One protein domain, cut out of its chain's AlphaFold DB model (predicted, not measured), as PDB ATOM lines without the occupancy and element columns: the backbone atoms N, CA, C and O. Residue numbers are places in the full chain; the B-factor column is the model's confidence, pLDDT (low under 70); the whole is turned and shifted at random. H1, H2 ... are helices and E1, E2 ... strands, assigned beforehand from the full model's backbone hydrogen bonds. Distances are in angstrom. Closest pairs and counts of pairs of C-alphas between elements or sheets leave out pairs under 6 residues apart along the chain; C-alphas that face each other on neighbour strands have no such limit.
ATOM      1  N   PRO A  21     215.896 207.095 245.449       94.75
ATOM      2  CA  PRO A  21     215.570 206.209 246.555       94.75
ATOM      3  C   PRO A  21     215.339 207.018 247.837       94.75
ATOM      4  O   PRO A  21     216.069 207.959 248.135       94.75
ATOM      5  N   LYS A  22     214.359 206.608 248.652       92.31
ATOM      6  CA  LYS A  22     214.127 207.221 249.975       92.31
ATOM      7  C   LYS A  22     215.307 207.011 250.928       92.31
ATOM      8  O   LYS A  22     215.624 207.901 251.703       92.31
ATOM      9  N   ASN A  23     215.927 205.831 250.860       92.50
ATOM     10  CA  ASN A  23     217.082 205.433 251.661       92.50
ATOM     11  C   ASN A  23     218.129 204.821 250.715       92.50
ATOM     12  O   ASN A  23     218.041 203.624 250.427       92.50
ATOM     13  N   PRO A  24     219.054 205.618 250.157       91.62
ATOM     14  CA  PRO A  24     220.082 205.094 249.266       91.62
ATOM     15  C   PRO A  24     221.017 204.132 250.013       91.62
ATOM     16  O   PRO A  24     221.362 204.365 251.170       91.62
ATOM     17  N   ALA A  25     221.436 203.054 249.343       88.50
ATOM     18  CA  ALA A  25     222.387 202.088 249.899       88.50
ATOM     19  C   ALA A  25     223.813 202.657 250.000       88.50
ATOM     20  O   ALA A  25     224.574 202.260 250.877       88.50
ATOM     21  N   SER A  26     224.149 203.599 249.116       93.12
ATOM     22  CA  SER A  26     225.426 204.299 249.070       93.12
ATOM     23  C   SER A  26     225.221 205.752 248.643       93.12
ATOM     24  O   SER A  26     224.243 206.088 247.974       93.12
ATOM     25  N   THR A  27     226.148 206.616 249.051       92.88
ATOM     26  CA  THR A  27     226.237 208.023 248.619       92.88
ATOM     27  C   THR A  27     227.523 208.291 247.836       92.88
ATOM     28  O   THR A  27     227.864 209.440 247.583       92.88
ATOM     29  N   ASP A  28     228.227 207.228 247.446       94.25
ATOM     30  CA  ASP A  28     229.400 207.285 246.585       94.25
ATOM     31  C   ASP A  28     228.974 207.047 245.132       94.25
ATOM     32  O   ASP A  28     228.361 206.028 244.815       94.25
ATOM     33  N   VAL A  29     229.297 207.983 244.235       95.75
ATOM     34  CA  VAL A  29     228.970 207.869 242.805       95.75
ATOM     35  C   VAL A  29     229.726 206.719 242.128       95.75
ATOM     36  O   VAL A  29     229.290 206.225 241.089       95.75
ATOM     37  N   LEU A  30     230.844 206.272 242.706       94.88
ATOM     38  CA  LEU A  30     231.614 205.131 242.215       94.88
ATOM     39  C   LEU A  30     230.986 203.781 242.601       94.88
ATOM     40  O   LEU A  30     231.365 202.755 242.031       94.88
ATOM     41  N   ASP A  31     230.009 203.764 243.514       94.56
ATOM     42  CA  ASP A  31     229.281 202.553 243.882       94.56
ATOM     43  C   ASP A  31     228.429 202.039 242.697       94.56
ATOM     44  O   ASP A  31     227.664 202.807 242.111       94.56
ATOM     45  N   PRO A  32     228.484 200.738 242.342       91.69
ATOM     46  CA  PRO A  32     227.712 200.183 241.223       91.69
ATOM     47  C   PRO A  32     226.182 200.275 241.361       91.69
ATOM     48  O   PRO A  32     225.469 200.083 240.376       91.69
ATOM     49  N   SER A  33     225.661 200.508 242.570       94.31
ATOM     50  CA  SER A  33     224.233 200.736 242.836       94.31
ATOM     51  C   SER A  33     223.798 202.190 242.629       94.31
ATOM     52  O   SER A  33     222.599 202.477 242.621       94.31
ATOM     53  N   VAL A  34     224.753 203.102 242.437       96.88
ATOM     54  CA  VAL A  34     224.514 204.515 242.161       96.88
ATOM     55  C   VAL A  34     224.728 204.765 240.670       96.88
ATOM     56  O   VAL A  34     225.705 204.323 240.065       96.88
ATOM     57  N   SER A  35     223.778 205.454 240.044       97.88
ATOM     58  CA  SER A  35     223.910 205.904 238.658       97.88
ATOM     59  C   SER A  35     224.428 207.334 238.592       97.88
ATOM     60  O   SER A  35     225.276 207.641 237.761       97.88
ATOM     61  N   ALA A  36     223.940 208.208 239.469       98.00
ATOM     62  CA  ALA A  36     224.380 209.591 239.533       98.00
ATOM     63  C   ALA A  36     224.145 210.200 240.919       98.00
ATOM     64  O   ALA A  36     223.369 209.683 241.724       98.00
ATOM     65  N   ILE A  37     224.794 211.330 241.178       96.81
ATOM     66  CA  ILE A  37     224.521 212.196 242.325       96.81
ATOM     67  C   ILE A  37     224.288 213.602 241.792       96.81
ATOM     68  O   ILE A  37     225.171 214.172 241.152       96.81
ATOM     69  N   LEU A  38     223.100 214.143 242.055       94.25
ATOM     70  CA  LEU A  38     222.791 215.558 241.868       94.25
ATOM     71  C   LEU A  38     223.276 216.321 243.107       94.25
ATOM     72  O   LEU A  38     222.947 215.943 244.231       94.25
ATOM     73  N   GLY A  39     224.047 217.382 242.898       91.44
ATOM     74  CA  GLY A  39     224.629 218.216 243.938       91.44
ATOM     75  C   GLY A  39     225.710 217.531 244.766       91.44
ATOM     76  O   GLY A  39     226.445 216.656 244.304       91.44
ATOM     77  N   GLY A  40     225.764 217.922 246.037       90.50
ATOM     78  CA  GLY A  40     226.713 217.421 247.017       90.50
ATOM     79  C   GLY A  40     228.020 218.204 247.056       90.50
ATOM     80  O   GLY A  40     228.248 219.151 246.312       90.50
ATOM     81  N   SER A  41     228.890 217.788 247.968       90.62
ATOM     82  CA  SER A  41     230.146 218.472 248.283       90.62
ATOM     83  C   SER A  41     231.372 217.562 248.192       90.62
ATOM     84  O   SER A  41     232.445 217.926 248.659       90.62
ATOM     85  N   ASN A  42     231.217 216.384 247.586       91.56
ATOM     86  CA  ASN A  42     232.279 215.389 247.439       91.56
ATOM     87  C   ASN A  42     232.416 215.003 245.956       91.56
ATOM     88  O   ASN A  42     231.943 213.939 245.546       91.56
ATOM     89  N   PRO A  43     232.970 215.888 245.108       95.31
ATOM     90  CA  PRO A  43     233.280 215.523 243.737       95.31
ATOM     91  C   PRO A  43     234.388 214.481 243.667       95.31
ATOM     92  O   PRO A  43     235.304 214.468 244.485       95.31
ATOM     93  N   ILE A  44     234.342 213.653 242.630       96.88
ATOM     94  CA  ILE A  44     235.474 212.806 242.268       96.88
ATOM     95  C   ILE A  44     236.458 213.639 241.441       96.88
ATOM     96  O   ILE A  44     236.127 214.091 240.344       96.88
ATOM     97  N   LEU A  45     237.664 213.836 241.968       96.56
ATOM     98  CA  LEU A  45     238.764 214.527 241.291       96.56
ATOM     99  C   LEU A  45     239.824 213.515 240.838       96.56
ATOM    100  O   LEU A  45     240.063 212.512 241.517       96.56
ATOM    101  N   LEU A  46     240.457 213.767 239.693       95.50
ATOM    102  CA  LEU A  46     241.557 212.953 239.174       95.50
ATOM    103  C   LEU A  46     242.806 213.047 240.074       95.50
ATOM    104  O   LEU A  46     242.973 214.020 240.812       95.50
ATOM    105  N   PRO A  47     243.733 212.068 240.006       92.25
ATOM    106  CA  PRO A  47     244.990 212.131 240.746       92.25
ATOM    107  C   PRO A  47     245.762 213.430 240.478       92.25
ATOM    108  O   PRO A  47     246.062 213.748 239.327       92.25
ATOM    109  N   GLY A  48     246.119 214.156 241.542       92.06
ATOM    110  CA  GLY A  48     246.859 215.420 241.450       92.06
ATOM    111  C   GLY A  48     246.038 216.609 240.944       92.06
ATOM    112  O   GLY A  48     246.595 217.686 240.762       92.06
ATOM    113  N   GLU A  49     244.739 216.425 240.716       95.00
ATOM    114  CA  GLU A  49     243.832 217.495 240.323       95.00
ATOM    115  C   GLU A  49     243.420 218.329 241.540       95.00
ATOM    116  O   GLU A  49     243.090 217.780 242.596       95.00
ATOM    117  N   GLU A  50     243.428 219.648 241.383       93.75
ATOM    118  CA  GLU A  50     242.859 220.585 242.350       93.75
ATOM    119  C   GLU A  50     241.343 220.718 242.158       93.75
ATOM    120  O   GLU A  50     240.781 220.315 241.138       93.75
ATOM    121  N   TRP A  51     240.660 221.301 243.141       94.12
ATOM    122  CA  TRP A  51     239.241 221.602 242.998       94.12
ATOM    123  C   TRP A  51     239.027 222.673 241.910       94.12
ATOM    124  O   TRP A  51     239.691 223.713 241.951       94.12
ATOM    125  N   PRO A  52     238.104 222.473 240.950       94.44
ATOM    126  CA  PRO A  52     237.919 223.406 239.841       94.44
ATOM    127  C   PRO A  52     237.441 224.791 240.305       94.44
ATOM    128  O   PRO A  52     236.574 224.908 241.170       94.44
ATOM    129  N   ARG A  53     237.979 225.854 239.701       92.69
ATOM    130  CA  ARG A  53     237.662 227.255 240.030       92.69
ATOM    131  C   ARG A  53     236.899 227.943 238.905       92.69
ATOM    132  O   ARG A  53     237.036 227.573 237.742       92.69
ATOM    133  N   CYS A  54     236.094 228.934 239.270       92.75
ATOM    134  CA  CYS A  54     235.453 229.827 238.320       92.75
ATOM    135  C   CYS A  54     236.508 230.754 237.704       92.75
ATOM    136  O   CYS A  54     237.305 231.350 238.419       92.75
ATOM    137  N   GLY A  55     236.513 230.873 236.378       91.56
ATOM    138  CA  GLY A  55     237.371 231.810 235.651       91.56
ATOM    139  C   GLY A  55     236.852 233.252 235.655       91.56
ATOM    140  O   GLY A  55     237.619 234.157 235.343       91.56
ATOM    141  N   ASN A  56     235.585 233.470 236.026       91.00
ATOM    142  CA  ASN A  56     234.984 234.803 236.146       91.00
ATOM    143  C   ASN A  56     235.100 235.386 237.569       91.00
ATOM    144  O   ASN A  56     235.390 236.569 237.728       91.00
ATOM    145  N   CYS A  57     234.901 234.566 238.604       87.25
ATOM    146  CA  CYS A  57     234.971 234.994 240.003       87.25
ATOM    147  C   CYS A  57     236.276 234.480 240.627       87.25
ATOM    148  O   CYS A  57     236.354 233.303 240.976       87.25
ATOM    149  N   GLU A  58     237.279 235.359 240.760       73.88
ATOM    150  CA  GLU A  58     238.697 235.019 241.006       73.88
ATOM    151  C   GLU A  58     238.958 234.079 242.209       73.88
ATOM    152  O   GLU A  58     239.918 233.310 242.176       73.88
ATOM    153  N   ASP A  59     238.073 234.042 243.211       77.50
ATOM    154  CA  ASP A  59     238.221 233.199 244.409       77.50
ATOM    155  C   ASP A  59     237.173 232.079 244.548       77.50
ATOM    156  O   ASP A  59     237.254 231.255 245.464       77.50
ATOM    157  N   ASN A  60     236.201 231.985 243.636       87.31
ATOM    158  CA  ASN A  60     235.106 231.026 243.764       87.31
ATOM    159  C   ASN A  60     235.465 229.651 243.192       87.31
ATOM    160  O   ASN A  60     235.867 229.507 242.038       87.31
ATOM    161  N   ILE A  61     235.220 228.605 243.981       90.56
ATOM    162  CA  ILE A  61     235.215 227.226 243.483       90.56
ATOM    163  C   ILE A  61     233.946 226.937 242.671       90.56
ATOM    164  O   ILE A  61     232.866 227.445 242.988       90.56
ATOM    165  N   LEU A  62     234.049 226.060 241.677       93.44
ATOM    166  CA  LEU A  62     232.881 225.471 241.032       93.44
ATOM    167  C   LEU A  62     232.348 224.332 241.905       93.44
ATOM    168  O   LEU A  62     233.090 223.420 242.273       93.44
ATOM    169  N   ILE A  63     231.065 224.364 242.248       92.44
ATOM    170  CA  ILE A  63     230.425 223.298 243.023       92.44
ATOM    171  C   ILE A  63     229.923 222.184 242.095       92.44
ATOM    172  O   ILE A  63     229.596 222.461 240.939       92.44
ATOM    173  N   PRO A  64     229.817 220.930 242.562       93.69
ATOM    174  CA  PRO A  64     229.227 219.858 241.771       93.69
ATOM    175  C   PRO A  64     227.737 220.132 241.535       93.69
ATOM    176  O   PRO A  64     226.973 220.262 242.491       93.69
ATOM    177  N   TYR A  65     227.317 220.176 240.271       93.56
ATOM    178  CA  TYR A  65     225.900 220.174 239.909       93.56
ATOM    179  C   TYR A  65     225.391 218.747 239.759       93.56
ATOM    180  O   TYR A  65     224.401 218.376 240.373       93.56
ATOM    181  N   ILE A  66     226.075 217.916 238.971       95.62
ATOM    182  CA  ILE A  66     225.747 216.495 238.834       95.62
ATOM    183  C   ILE A  66     226.982 215.693 238.437       95.62
ATOM    184  O   ILE A  66     227.816 216.138 237.648       95.62
ATOM    185  N   GLN A  67     227.088 214.487 238.984       97.81
ATOM    186  CA  GLN A  67     228.091 213.496 238.613       97.81
ATOM    187  C   GLN A  67     227.374 212.212 238.214       97.81
ATOM    188  O   GLN A  67     226.638 211.650 239.021       97.81
ATOM    189  N   ILE A  68     227.578 211.749 236.984       98.31
ATOM    190  CA  ILE A  68     226.943 210.549 236.435       98.31
ATOM    191  C   ILE A  68     228.004 209.479 236.237       98.31
ATOM    192  O   ILE A  68     228.968 209.679 235.498       98.31
ATOM    193  N   ASN A  69     227.798 208.319 236.851       97.75
ATOM    194  CA  ASN A  69     228.585 207.124 236.616       97.75
ATOM    195  C   ASN A  69     228.149 206.463 235.308       97.75
ATOM    196  O   ASN A  69     227.247 205.626 235.268       97.75
ATOM    197  N   VAL A  70     228.804 206.841 234.215       97.12
ATOM    198  CA  VAL A  70     228.533 206.296 232.882       97.12
ATOM    199  C   VAL A  70     228.869 204.805 232.829       97.12
ATOM    200  O   VAL A  70     228.233 204.071 232.092       97.12
ATOM    201  N   SER A  71     229.809 204.314 233.638       95.69
ATOM    202  CA  SER A  71     230.123 202.879 233.706       95.69
ATOM    203  C   SER A  71     229.130 202.058 234.538       95.69
ATOM    204  O   SER A  71     229.171 200.829 234.482       95.69
ATOM    205  N   SER A  72     228.237 202.697 235.299       95.06
ATOM    206  CA  SER A  72     227.286 201.999 236.166       95.06
ATOM    207  C   SER A  72     226.271 201.191 235.348       95.06
ATOM    208  O   SER A  72     225.738 201.701 234.353       95.06
ATOM    209  N   PRO A  73     225.922 199.958 235.773       95.00
ATOM    210  CA  PRO A  73     224.832 199.199 235.165       95.00
ATOM    211  C   PRO A  73     223.476 199.908 235.301       95.00
ATOM    212  O   PRO A  73     222.593 199.654 234.487       95.00
ATOM    213  N   GLN A  74     223.332 200.807 236.281       97.12
ATOM    214  CA  GLN A  74     222.110 201.574 236.535       97.12
ATOM    215  C   GLN A  74     221.910 202.752 235.568       97.12
ATOM    216  O   GLN A  74     220.814 203.308 235.485       97.12
ATOM    217  N   THR A  75     222.957 203.144 234.838       97.75
ATOM    218  CA  THR A  75     222.888 204.183 233.804       97.75
ATOM    219  C   THR A  75     222.394 203.564 232.488       97.75
ATOM    220  O   THR A  75     222.952 202.540 232.081       97.75
ATOM    221  N   PRO A  76     221.382 204.138 231.802       97.56
ATOM    222  CA  PRO A  76     220.808 203.570 230.583       97.56
ATOM    223  C   PRO A  76     221.859 203.261 229.521       97.56
ATOM    224  O   PRO A  76     222.723 204.088 229.231       97.56
ATOM    225  N   GLU A  77     221.768 202.079 228.908       95.88
ATOM    226  CA  GLU A  77     222.748 201.629 227.918       95.88
ATOM    227  C   GLU A  77     222.873 202.593 226.734       95.88
ATOM    228  O   GLU A  77     223.988 202.921 226.335       95.88
ATOM    229  N   GLU A  78     221.746 203.108 226.238       95.56
ATOM    230  CA  GLU A  78     221.714 204.083 225.149       95.56
ATOM    231  C   GLU A  78     222.505 205.353 225.494       95.56
ATOM    232  O   GLU A  78     223.290 205.848 224.683       95.56
ATOM    233  N   PHE A  79     222.365 205.855 226.726       96.38
ATOM    234  CA  PHE A  79     223.127 207.011 227.191       96.38
ATOM    235  C   PHE A  79     224.627 206.700 227.228       96.38
ATOM    236  O   PHE A  79     225.427 207.489 226.728       96.38
ATOM    237  N   ARG A  80     225.022 205.527 227.745       95.12
ATOM    238  CA  ARG A  80     226.437 205.104 227.781       95.12
ATOM    239  C   ARG A  80     227.055 205.058 226.384       95.12
ATOM    240  O   ARG A  80     228.158 205.562 226.183       95.12
ATOM    241  N   GLN A  81     226.331 204.490 225.422       93.81
ATOM    242  CA  GLN A  81     226.761 204.416 224.025       93.81
ATOM    243  C   GLN A  81     226.906 205.815 223.407       93.81
ATOM    244  O   GLN A  81     227.883 206.075 222.706       93.81
ATOM    245  N   LYS A  82     225.978 206.736 223.704       93.19
ATOM    246  CA  LYS A  82     226.022 208.123 223.214       93.19
ATOM    247  C   LYS A  82     227.166 208.935 223.831       93.19
ATOM    248  O   LYS A  82     227.828 209.667 223.103       93.19
ATOM    249  N   VAL A  83     227.484 208.775 225.118       93.94
ATOM    250  CA  VAL A  83     228.683 209.411 225.708       93.94
ATOM    251  C   VAL A  83     229.947 209.014 224.931       93.94
ATOM    252  O   VAL A  83     230.830 209.844 224.744       93.94
ATOM    253  N   GLY A  84     230.002 207.785 224.402       88.44
ATOM    254  CA  GLY A  84     230.994 207.396 223.396       88.44
ATOM    255  C   GLY A  84     232.409 207.207 223.945       88.44
ATOM    256  O   GLY A  84     233.372 207.228 223.183       88.44
ATOM    257  N   VAL A  85     232.549 207.026 225.262       87.88
ATOM    258  CA  VAL A  85     233.836 206.775 225.919       87.88
ATOM    259  C   VAL A  85     233.902 205.328 226.381       87.88
ATOM    260  O   VAL A  85     233.202 204.922 227.308       87.88
ATOM    261  N   GLU A  86     234.794 204.557 225.765       85.69
ATOM    262  CA  GLU A  86     235.125 203.217 226.236       85.69
ATOM    263  C   GLU A  86     236.038 203.304 227.464       85.69
ATOM    264  O   GLU A  86     237.132 203.885 227.432       85.69
ATOM    265  N   ALA A  87     235.572 202.727 228.570       87.88
ATOM    266  CA  ALA A  87     236.353 202.631 229.790       87.88
ATOM    267  C   ALA A  87     237.556 201.707 229.569       87.88
ATOM    268  O   ALA A  87     237.410 200.574 229.100       87.88
ATOM    269  N   LYS A  88     238.752 202.149 229.975       92.69
ATOM    270  CA  LYS A  88     239.883 201.225 230.125       92.69
ATOM    271  C   LYS A  88     239.521 200.118 231.127       92.69
ATOM    272  O   LYS A  88     238.752 200.376 232.054       92.69
ATOM    273  N   PRO A  89     240.082 198.900 231.004       91.31
ATOM    274  CA  PRO A  89     239.796 197.818 231.942       91.31
ATOM    275  C   PRO A  89     239.987 198.250 233.402       91.31
ATOM    276  O   PRO A  89     241.063 198.709 233.780       91.31
ATOM    277  N   GLY A  90     238.931 198.113 234.206       89.94
ATOM    278  CA  GLY A  90     238.913 198.502 235.618       89.94
ATOM    279  C   GLY A  90     238.689 199.993 235.891       89.94
ATOM    280  O   GLY A  90     238.545 200.357 237.048       89.94
ATOM    281  N   HIS A  91     238.641 200.857 234.878       94.62
ATOM    282  CA  HIS A  91     238.349 202.278 235.070       94.62
ATOM    283  C   HIS A  91     236.838 202.537 235.106       94.62
ATOM    284  O   HIS A  91     236.064 201.853 234.437       94.62
ATOM    285  N   THR A  92     236.448 203.594 235.815       95.75
ATOM    286  CA  THR A  92     235.080 204.122 235.826       95.75
ATOM    287  C   THR A  92     235.019 205.413 235.017       95.75
ATOM    288  O   THR A  92     235.832 206.313 235.214       95.75
ATOM    289  N   VAL A  93     234.059 205.523 234.101       97.31
ATOM    290  CA  VAL A  93     233.795 206.738 233.323       97.31
ATOM    291  C   VAL A  93     232.764 207.580 234.064       97.31
ATOM    292  O   VAL A  93     231.669 207.098 234.357       97.31
ATOM    293  N   LEU A  94     233.097 208.842 234.329       97.75
ATOM    294  CA  LEU A  94     232.182 209.822 234.906       97.75
ATOM    295  C   LEU A  94     231.924 210.953 233.914       97.75
ATOM    296  O   LEU A  94     232.874 211.501 233.359       97.75
ATOM    297  N   LEU A  95     230.661 211.342 233.745       97.88
ATOM    298  CA  LEU A  95     230.297 212.656 233.218       97.88
ATOM    299  C   LEU A  95     230.061 213.577 234.414       97.88
ATOM    300  O   LEU A  95     229.309 213.225 235.321       97.88
ATOM    301  N   GLN A  96     230.715 214.732 234.435       97.56
ATOM    302  CA  GLN A  96     230.624 215.682 235.538       97.56
ATOM    303  C   GLN A  96     230.263 217.069 235.030       97.56
ATOM    304  O   GLN A  96     230.808 217.534 234.026       97.56
ATOM    305  N   VAL A  97     229.383 217.722 235.781       95.94
ATOM    306  CA  VAL A  97     229.035 219.128 235.619       95.94
ATOM    307  C   VAL A  97     229.319 219.839 236.934       95.94
ATOM    308  O   VAL A  97     228.797 219.442 237.980       95.94
ATOM    309  N   PHE A  98     230.120 220.893 236.872       94.88
ATOM    310  CA  PHE A  98     230.344 221.831 237.963       94.88
ATOM    311  C   PHE A  98     229.887 223.222 237.542       94.88
ATOM    312  O   PHE A  98     230.043 223.567 236.375       94.88
ATOM    313  N   ILE A  99     229.381 224.025 238.473       92.81
ATOM    314  CA  ILE A  99     228.906 225.389 238.203       92.81
ATOM    315  C   ILE A  99     229.395 226.373 239.266       92.81
ATOM    316  O   ILE A  99     229.702 225.986 240.396       92.81
ATOM    317  N   CYS A 100     229.445 227.656 238.926       91.00
ATOM    318  CA  CYS A 100     229.723 228.720 239.877       91.00
ATOM    319  C   CYS A 100     228.462 229.042 240.690       91.00
ATOM    320  O   CYS A 100     227.539 229.673 240.186       91.00
ATOM    321  N   ALA A 101     228.442 228.634 241.958       82.62
ATOM    322  CA  ALA A 101     227.454 229.087 242.936       82.62
ATOM    323  C   ALA A 101     228.114 230.111 243.867       82.62
ATOM    324  O   ALA A 101     228.585 229.774 244.955       82.62
ATOM    325  N   GLU A 102     228.245 231.343 243.371       72.50
ATOM    326  CA  GLU A 102     228.728 232.483 244.160       72.50
ATOM    327  C   GLU A 102     227.755 232.823 245.296       72.50
ATOM    328  O   GLU A 102     228.173 233.072 246.425       72.50
ATOM    329  N   ASP A 103     226.461 232.745 245.002       67.38
ATOM    330  CA  ASP A 103     225.356 232.972 245.918       67.38
ATOM    331  C   ASP A 103     224.342 231.815 245.852       67.38
ATOM    332  O   ASP A 103     224.460 230.895 245.037       67.38
ATOM    333  N   GLY A 104     223.328 231.846 246.722       65.12
ATOM    334  CA  GLY A 104     222.251 230.847 246.737       65.12
ATOM    335  C   GLY A 104     221.415 230.791 245.449       65.12
ATOM    336  O   GLY A 104     220.570 229.909 245.322       65.12
ATOM    337  N   THR A 105     221.645 231.712 244.509       69.81
ATOM    338  CA  THR A 105     220.970 231.813 243.210       69.81
ATOM    339  C   THR A 105     221.848 231.393 242.029       69.81
ATOM    340  O   THR A 105     221.315 231.195 240.950       69.81
ATOM    341  N   ALA A 106     223.156 231.190 242.223       79.44
ATOM    342  CA  ALA A 106     224.142 230.947 241.169       79.44
ATOM    343  C   ALA A 106     224.112 231.987 240.028       79.44
ATOM    344  O   ALA A 106     224.272 231.640 238.855       79.44
ATOM    345  N   GLU A 107     223.963 233.271 240.369       84.50
ATOM    346  CA  GLU A 107     223.825 234.356 239.382       84.50
ATOM    347  C   GLU A 107     225.006 234.403 238.395       84.50
ATOM    348  O   GLU A 107     224.816 234.561 237.186       84.50
ATOM    349  N   CYS A 108     226.236 234.186 238.881       89.19
ATOM    350  CA  CYS A 108     227.416 234.109 238.018       89.19
ATOM    351  C   CYS A 108     227.281 233.008 236.958       89.19
ATOM    352  O   CYS A 108     227.645 233.223 235.804       89.19
ATOM    353  N   PHE A 109     226.802 231.819 237.322       89.19
ATOM    354  CA  PHE A 109     226.630 230.735 236.359       89.19
ATOM    355  C   PHE A 109     225.599 231.113 235.288       89.19
ATOM    356  O   PHE A 109     225.881 230.985 234.096       89.19
ATOM    357  N   GLU A 110     224.458 231.654 235.710       85.94
ATOM    358  CA  GLU A 110     223.376 232.073 234.821       85.94
ATOM    359  C   GLU A 110     223.832 233.141 233.814       85.94
ATOM    360  O   GLU A 110     223.735 232.935 232.603       85.94
ATOM    361  N   GLN A 111     224.384 234.262 234.291       87.25
ATOM    362  CA  GLN A 111     224.777 235.379 233.425       87.25
ATOM    363  C   GLN A 111     225.832 234.971 232.392       87.25
ATOM    364  O   GLN A 111     225.803 235.423 231.243       87.25
ATOM    365  N   ARG A 112     226.786 234.124 232.793       89.31
ATOM    366  CA  ARG A 112     227.862 233.675 231.906       89.31
ATOM    367  C   ARG A 112     227.341 232.685 230.871       89.31
ATOM    368  O   ARG A 112     227.695 232.826 229.703       89.31
ATOM    369  N   LEU A 113     226.435 231.783 231.252       86.44
ATOM    370  CA  LEU A 113     225.801 230.857 230.316       86.44
ATOM    371  C   LEU A 113     224.923 231.589 229.283       86.44
ATOM    372  O   LEU A 113     225.048 231.328 228.088       86.44
ATOM    373  N   VAL A 114     224.114 232.568 229.710       84.94
ATOM    374  CA  VAL A 114     223.338 233.450 228.807       84.94
ATOM    375  C   VAL A 114     224.247 234.289 227.907       84.94
ATOM    376  O   VAL A 114     223.891 234.614 226.779       84.94
ATOM    377  N   GLY A 115     225.437 234.649 228.386       83.12
ATOM    378  CA  GLY A 115     226.449 235.345 227.595       83.12
ATOM    379  C   GLY A 115     227.264 234.446 226.659       83.12
ATOM    380  O   GLY A 115     228.157 234.968 225.994       83.12
ATOM    381  N   ALA A 116     226.990 233.137 226.617       82.56
ATOM    382  CA  ALA A 116     227.780 232.137 225.898       82.56
ATOM    383  C   ALA A 116     229.271 232.112 226.306       82.56
ATOM    384  O   ALA A 116     230.158 231.957 225.465       82.56
ATOM    385  N   TYR A 117     229.552 232.233 227.604       85.12
ATOM    386  CA  TYR A 117     230.894 232.097 228.177       85.12
ATOM    387  C   TYR A 117     231.034 230.792 228.969       85.12
ATOM    388  O   TYR A 117     230.127 230.396 229.698       85.12
ATOM    389  N   ASP A 118     232.195 230.144 228.865       86.06
ATOM    390  CA  ASP A 118     232.494 228.826 229.442       86.06
ATOM    391  C   ASP A 118     233.321 228.873 230.740       86.06
ATOM    392  O   ASP A 118     233.849 227.860 231.192       86.06
ATOM    393  N   ASP A 119     233.429 230.040 231.373       91.00
ATOM    394  CA  ASP A 119     234.302 230.274 232.529       91.00
ATOM    395  C   ASP A 119     233.589 230.208 233.893       91.00
ATOM    396  O   ASP A 119     234.231 230.318 234.941       91.00
ATOM    397  N   ALA A 120     232.273 229.993 233.915       91.75
ATOM    398  CA  ALA A 120     231.490 229.821 235.144       91.75
ATOM    399  C   ALA A 120     230.973 228.397 235.365       91.75
ATOM    400  O   ALA A 120     230.186 228.159 236.281       91.75
ATOM    401  N   PHE A 121     231.412 227.439 234.557       92.56
ATOM    402  CA  PHE A 121     231.090 226.031 234.739       92.56
ATOM    403  C   PHE A 121     232.214 225.153 234.188       92.56
ATOM    404  O   PHE A 121     233.100 225.603 233.470       92.56
ATOM    405  N   LEU A 122     232.180 223.873 234.539       94.56
ATOM    406  CA  LEU A 122     233.059 222.858 233.980       94.56
ATOM    407  C   LEU A 122     232.218 221.644 233.622       94.56
ATOM    408  O   LEU A 122     231.610 221.017 234.487       94.56
ATOM    409  N   LEU A 123     232.223 221.299 232.341       95.00
ATOM    410  CA  LEU A 123     231.579 220.115 231.800       95.00
ATOM    411  C   LEU A 123     232.649 219.190 231.238       95.00
ATOM    412  O   LEU A 123     233.467 219.603 230.417       95.00
ATOM    413  N   ARG A 124     232.652 217.931 231.671       95.69
ATOM    414  CA  ARG A 124     233.668 216.977 231.226       95.69
ATOM    415  C   ARG A 124     233.235 215.530 231.346       95.69
ATOM    416  O   ARG A 124     232.382 215.182 232.159       95.69
ATOM    417  N   VAL A 125     233.928 214.682 230.595       96.75
ATOM    418  CA  VAL A 125     233.927 213.232 230.782       96.75
ATOM    419  C   VAL A 125     235.334 212.803 231.168       96.75
ATOM    420  O   VAL A 125     236.296 213.114 230.468       96.75
ATOM    421  N   ILE A 126     235.463 212.099 232.288       96.25
ATOM    422  CA  ILE A 126     236.746 211.637 232.822       96.25
ATOM    423  C   ILE A 126     236.736 210.127 233.039       96.25
ATOM    424  O   ILE A 126     235.685 209.523 233.246       96.25
ATOM    425  N   GLN A 127     237.921 209.515 233.005       95.56
ATOM    426  CA  GLN A 127     238.115 208.118 233.395       95.56
ATOM    427  C   GLN A 127     238.903 208.059 234.700       95.56
ATOM    428  O   GLN A 127     240.030 208.545 234.758       95.56
ATOM    429  N   ILE A 128     238.334 207.414 235.710       94.56
ATOM    430  CA  ILE A 128     238.909 207.261 237.044       94.56
ATOM    431  C   ILE A 128     239.489 205.849 237.183       94.56
ATOM    432  O   ILE A 128     238.732 204.877 237.115       94.56
ATOM    433  N   PRO A 129     240.815 205.698 237.352       93.56
ATOM    434  CA  PRO A 129     241.399 204.433 237.788       93.56
ATOM    435  C   PRO A 129     240.879 204.013 239.178       93.56
ATOM    436  O   PRO A 129     240.565 204.892 239.991       93.56
ATOM    437  N   PRO A 130     240.855 202.707 239.502       89.50
ATOM    438  CA  PRO A 130     240.504 202.227 240.840       89.50
ATOM    439  C   PRO A 130     241.297 202.935 241.940       89.50
ATOM    440  O   PRO A 130     242.501 203.139 241.788       89.50
ATOM    441  N   ASP A 131     240.613 203.303 243.026       87.56
ATOM    442  CA  ASP A 131     241.199 203.862 244.257       87.56
ATOM    443  C   ASP A 131     242.121 205.077 244.048       87.56
ATOM    444  O   ASP A 131     243.015 205.348 244.848       87.56
ATOM    445  N   SER A 132     241.925 205.813 242.952       89.69
ATOM    446  CA  SER A 132     242.819 206.902 242.537       89.69
ATOM    447  C   SER A 132     242.209 208.298 242.677       89.69
ATOM    448  O   SER A 132     242.868 209.292 242.372       89.69
ATOM    449  N   ALA A 133     240.958 208.388 243.139       90.50
ATOM    450  CA  ALA A 133     240.296 209.663 243.377       90.50
ATOM    451  C   ALA A 133     241.105 210.518 244.368       90.50
ATOM    452  O   ALA A 133     241.549 210.028 245.408       90.50
ATOM    453  N   ASN A 134     241.286 211.804 244.061       92.31
ATOM    454  CA  ASN A 134     242.047 212.722 244.908       92.31
ATOM    455  C   ASN A 134     241.209 213.221 246.096       92.31
ATOM    456  O   ASN A 134     240.777 214.372 246.142       92.31
ATOM    457  N   THR A 135     240.978 212.342 247.072       90.38
ATOM    458  CA  THR A 135     240.212 212.668 248.285       90.38
ATOM    459  C   THR A 135     240.900 213.732 249.137       90.38
ATOM    460  O   THR A 135     240.221 214.556 249.737       90.38
ATOM    461  N   ALA A 136     242.236 213.784 249.136       91.19
ATOM    462  CA  ALA A 136     242.997 214.770 249.897       91.19
ATOM    463  C   ALA A 136     242.726 216.211 249.429       91.19
ATOM    464  O   ALA A 136     242.573 217.101 250.262       91.19
ATOM    465  N   ALA A 137     242.623 216.452 248.115       91.12
ATOM    466  CA  ALA A 137     242.264 217.774 247.592       91.12
ATOM    467  C   ALA A 137     240.823 218.167 247.949       91.12
ATOM    468  O   ALA A 137     240.565 219.327 248.277       91.12
ATOM    469  N   VAL A 138     239.897 217.201 247.929       91.50
ATOM    470  CA  VAL A 138     238.507 217.401 248.367       91.50
ATOM    471  C   VAL A 138     238.474 217.789 249.844       91.50
ATOM    472  O   VAL A 138     237.888 218.811 250.184       91.50
ATOM    473  N   GLU A 139     239.140 217.027 250.712       91.50
ATOM    474  CA  GLU A 139     239.206 217.283 252.156       91.50
ATOM    475  C   GLU A 139     239.855 218.632 252.482       91.50
ATOM    476  O   GLU A 139     239.300 219.395 253.269       91.50
ATOM    477  N   ALA A 140     240.992 218.950 251.853       91.50
ATOM    478  CA  ALA A 140     241.693 220.217 252.054       91.50
ATOM    479  C   ALA A 140     240.820 221.410 251.647       91.50
ATOM    480  O   ALA A 140     240.612 222.317 252.447       91.50
ATOM    481  N   THR A 141     240.223 221.361 250.451       90.06
ATOM    482  CA  THR A 141     239.328 222.428 249.982       90.06
ATOM    483  C   THR A 141     238.123 222.558 250.911       90.06
ATOM    484  O   THR A 141     237.776 223.653 251.331       90.06
ATOM    485  N   ARG A 142     237.497 221.441 251.303       89.44
ATOM    486  CA  ARG A 142     236.345 221.438 252.217       89.44
ATOM    487  C   ARG A 142     236.663 222.016 253.594       89.44
ATOM    488  O   ARG A 142     235.756 222.568 254.207       89.44
ATOM    489  N   ALA A 143     237.896 221.879 254.072       88.06
ATOM    490  CA  ALA A 143     238.334 222.449 255.344       88.06
ATOM    491  C   ALA A 143     238.547 223.972 255.284       88.06
ATOM    492  O   ALA A 143     238.522 224.620 256.326       88.06
ATOM    493  N   GLU A 144     238.759 224.530 254.089       86.25
ATOM    494  CA  GLU A 144     238.974 225.965 253.860       86.25
ATOM    495  C   GLU A 144     237.686 226.724 253.514       86.25
ATOM    496  O   GLU A 144     237.671 227.951 253.564       86.25
ATOM    497  N   LEU A 145     236.608 226.020 253.152       84.06
ATOM    498  CA  LEU A 145     235.341 226.650 252.781       84.06
ATOM    499  C   LEU A 145     234.560 227.124 254.007       84.06
ATOM    500  O   LEU A 145     234.321 226.357 254.941       84.06
ATOM    501  N   ASP A 146     234.084 228.365 253.935       73.81
ATOM    502  CA  ASP A 146     233.188 228.946 254.931       73.81
ATOM    503  C   ASP A 146     231.834 228.213 254.996       73.81
ATOM    504  O   ASP A 146     231.350 227.644 254.010       73.81
ATOM    505  N   GLU A 147     231.188 228.265 256.169       65.94
ATOM    506  CA  GLU A 147     229.869 227.655 256.416       65.94
ATOM    507  C   GLU A 147     228.767 228.215 255.498       65.94
ATOM    508  O   GLU A 147     227.804 227.510 255.196       65.94
ATOM    509  N   ASP A 148     228.944 229.440 254.994       60.38
ATOM    510  CA  ASP A 148     228.007 230.127 254.100       60.38
ATOM    511  C   ASP A 148     228.103 229.660 252.632       60.38
ATOM    512  O   ASP A 148     227.418 230.194 251.758       60.38
ATOM    513  N   ARG A 149     228.940 228.657 252.314       73.69
ATOM    514  CA  ARG A 149     229.065 228.165 250.935       73.69
ATOM    515  C   ARG A 149     227.818 227.394 250.496       73.69
ATOM    516  O   ARG A 149     227.502 226.322 251.017       73.69
ATOM    517  N   PHE A 150     227.170 227.892 249.447       80.00
ATOM    518  CA  PHE A 150     225.949 227.322 248.880       80.00
ATOM    519  C   PHE A 150     226.236 226.045 248.087       80.00
ATOM    520  O   PHE A 150     226.477 226.079 246.887       80.00
ATOM    521  N   PHE A 151     226.224 224.894 248.757       86.44
ATOM    522  CA  PHE A 151     226.187 223.598 248.083       86.44
ATOM    523  C   PHE A 151     224.748 223.155 247.841       86.44
ATOM    524  O   PHE A 151     223.895 223.232 248.725       86.44
ATOM    525  N   ILE A 152     224.510 222.580 246.666       87.94
ATOM    526  CA  ILE A 152     223.277 221.856 246.377       87.94
ATOM    527  C   ILE A 152     223.203 220.628 247.292       87.94
ATOM    528  O   ILE A 152     224.154 219.844 247.368       87.94
ATOM    529  N   ALA A 153     222.064 220.422 247.954       87.88
ATOM    530  CA  ALA A 153     221.848 219.235 248.773       87.88
ATOM    531  C   ALA A 153     221.991 217.951 247.925       87.88
ATOM    532  O   ALA A 153     221.346 217.842 246.878       87.88
ATOM    533  N   PRO A 154     222.805 216.967 248.355       91.50
ATOM    534  CA  PRO A 154     223.048 215.772 247.562       91.50
ATOM    535  C   PRO A 154     221.776 214.932 247.425       91.50
ATOM    536  O   PRO A 154     221.133 214.582 248.418       91.50
ATOM    537  N   ARG A 155     221.443 214.545 246.193       93.94
ATOM    538  CA  ARG A 155     220.367 213.599 245.881       93.94
ATOM    539  C   ARG A 155     220.924 212.454 245.046       93.94
ATOM    540  O   ARG A 155     221.374 212.649 243.920       93.94
ATOM    541  N   VAL A 156     220.881 211.252 245.613       96.88
ATOM    542  CA  VAL A 156     221.322 210.025 244.940       96.88
ATOM    543  C   VAL A 156     220.297 209.622 243.886       96.88
ATOM    544  O   VAL A 156     219.099 209.610 244.157       96.88
ATOM    545  N   ILE A 157     220.777 209.251 242.704       97.56
ATOM    546  CA  ILE A 157     219.990 208.668 241.622       97.56
ATOM    547  C   ILE A 157     220.449 207.218 241.479       97.56
ATOM    548  O   ILE A 157     221.574 206.948 241.053       97.56
ATOM    549  N   SER A 158     219.593 206.274 241.869       97.31
ATOM    550  CA  SER A 158     219.924 204.839 241.843       97.31
ATOM    551  C   SER A 158     219.704 204.194 240.477       97.31
ATOM    552  O   SER A 158     220.066 203.043 240.284       97.31
TER     553      SER A 158
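Overview. This is residues 21 to 158 of the 264 residues of an uncharacterized protein of Lentinus tigrinus ALCF2SS1-7 (UniProt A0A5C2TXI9). The core is one twisted antiparallel sheet, with the small helices H1 and H2 at opposite ends of its strands and a third helix, H3, off the sheet. Part of the long stretch from residue 39 to 61 runs between the sheet and H3. E2, E3 and E4 make the broad part of the sheet, while the short strands E1 and E5 lie side by side at one edge. The printed part has 138 residues, with three named helices and five named strands in the order E1 E2 H1 E3 H2 E4 H3 E5 and a sheet order of E4 E3 E2 E1 E5; the class is mixed, helices and strands, though under half of the residues are in named elements. The whole is compact and rounded, with a radius of gyration of the C-alphas of 15.1 A and spans of 38 by 34 by 33 A.

Arrangement. Residues 21 to 35 hold no named element. E1, residues 36 to 38, and E2, residues 62 to 69, form a hairpin with a long link of 23 residues; they are antiparallel neighbours at 154 degrees, with N 37 and O 67 within hydrogen-bond range at 2.9 A. E2 bends by 59 degrees at residue 65. H1, residues 77 to 83, is on the sheet but only grazes it, with its residues 80 to 83. E3, residues 92 to 100, is the antiparallel neighbour of E2 at 155 degrees; N 97 and O 66 are 2.9 A apart, and N 63 and O 99 are 2.8 A apart. H2, residues 107 to 114, is also on the sheet and only grazes it, with its residues 107 to 113. The closest C-alphas of E3 and H2 are those of Cys 100 and Phe 109, 5.1 A apart. E4, residues 121 to 128, is an edge strand, antiparallel to E3 at 162 degrees, with N 94 and O 126 at 2.9 A and N 122 and O 98 at 2.8 A. E4 bends by 59 degrees at residue 125. H3, residues 135 to 144, is not on the sheet, and it is apart from H1 and from H2. E5, residues 155 to 157, is the other edge strand, antiparallel to E1 at 154 degrees, with N 38 and O 155 at 2.9 A and N 157 and O 36 at 2.8 A. H1 and H2 are apart. In H1, H2 and H3 every O i to N i+4 pair is within hydrogen-bond range.

Along the chain. E1 begins with C-alpha 36 at (224.380, 209.591, 239.533). E2 measures 19.4 A from first to last C-alpha, E3 25.5 A and E4 20.5 A, while E1 measures 6.6 A and E5 6.5 A. E3 runs from C-alpha 92 at (235.080, 204.122, 235.826) to C-alpha 100 at (229.723, 228.720, 239.877). H1 measures 10.0 A, H2 10.6 A and H3 14.5 A. E5 ends with C-alpha 157 at (219.990, 208.668, 241.622).

Size, cuts and confidence. The two C-alphas farthest apart are those of Pro 89 and Asp 148, at 40.9 A, while those of Pro 21 and Ser 158, the first and last printed, are 6.6 A apart. The printed part has no cut. The link from E1 to E2 is long; the other links between named elements are short. The mean pLDDT of the printed part is 90.6; residues 103 to 105 and 147 to 148 are under 70.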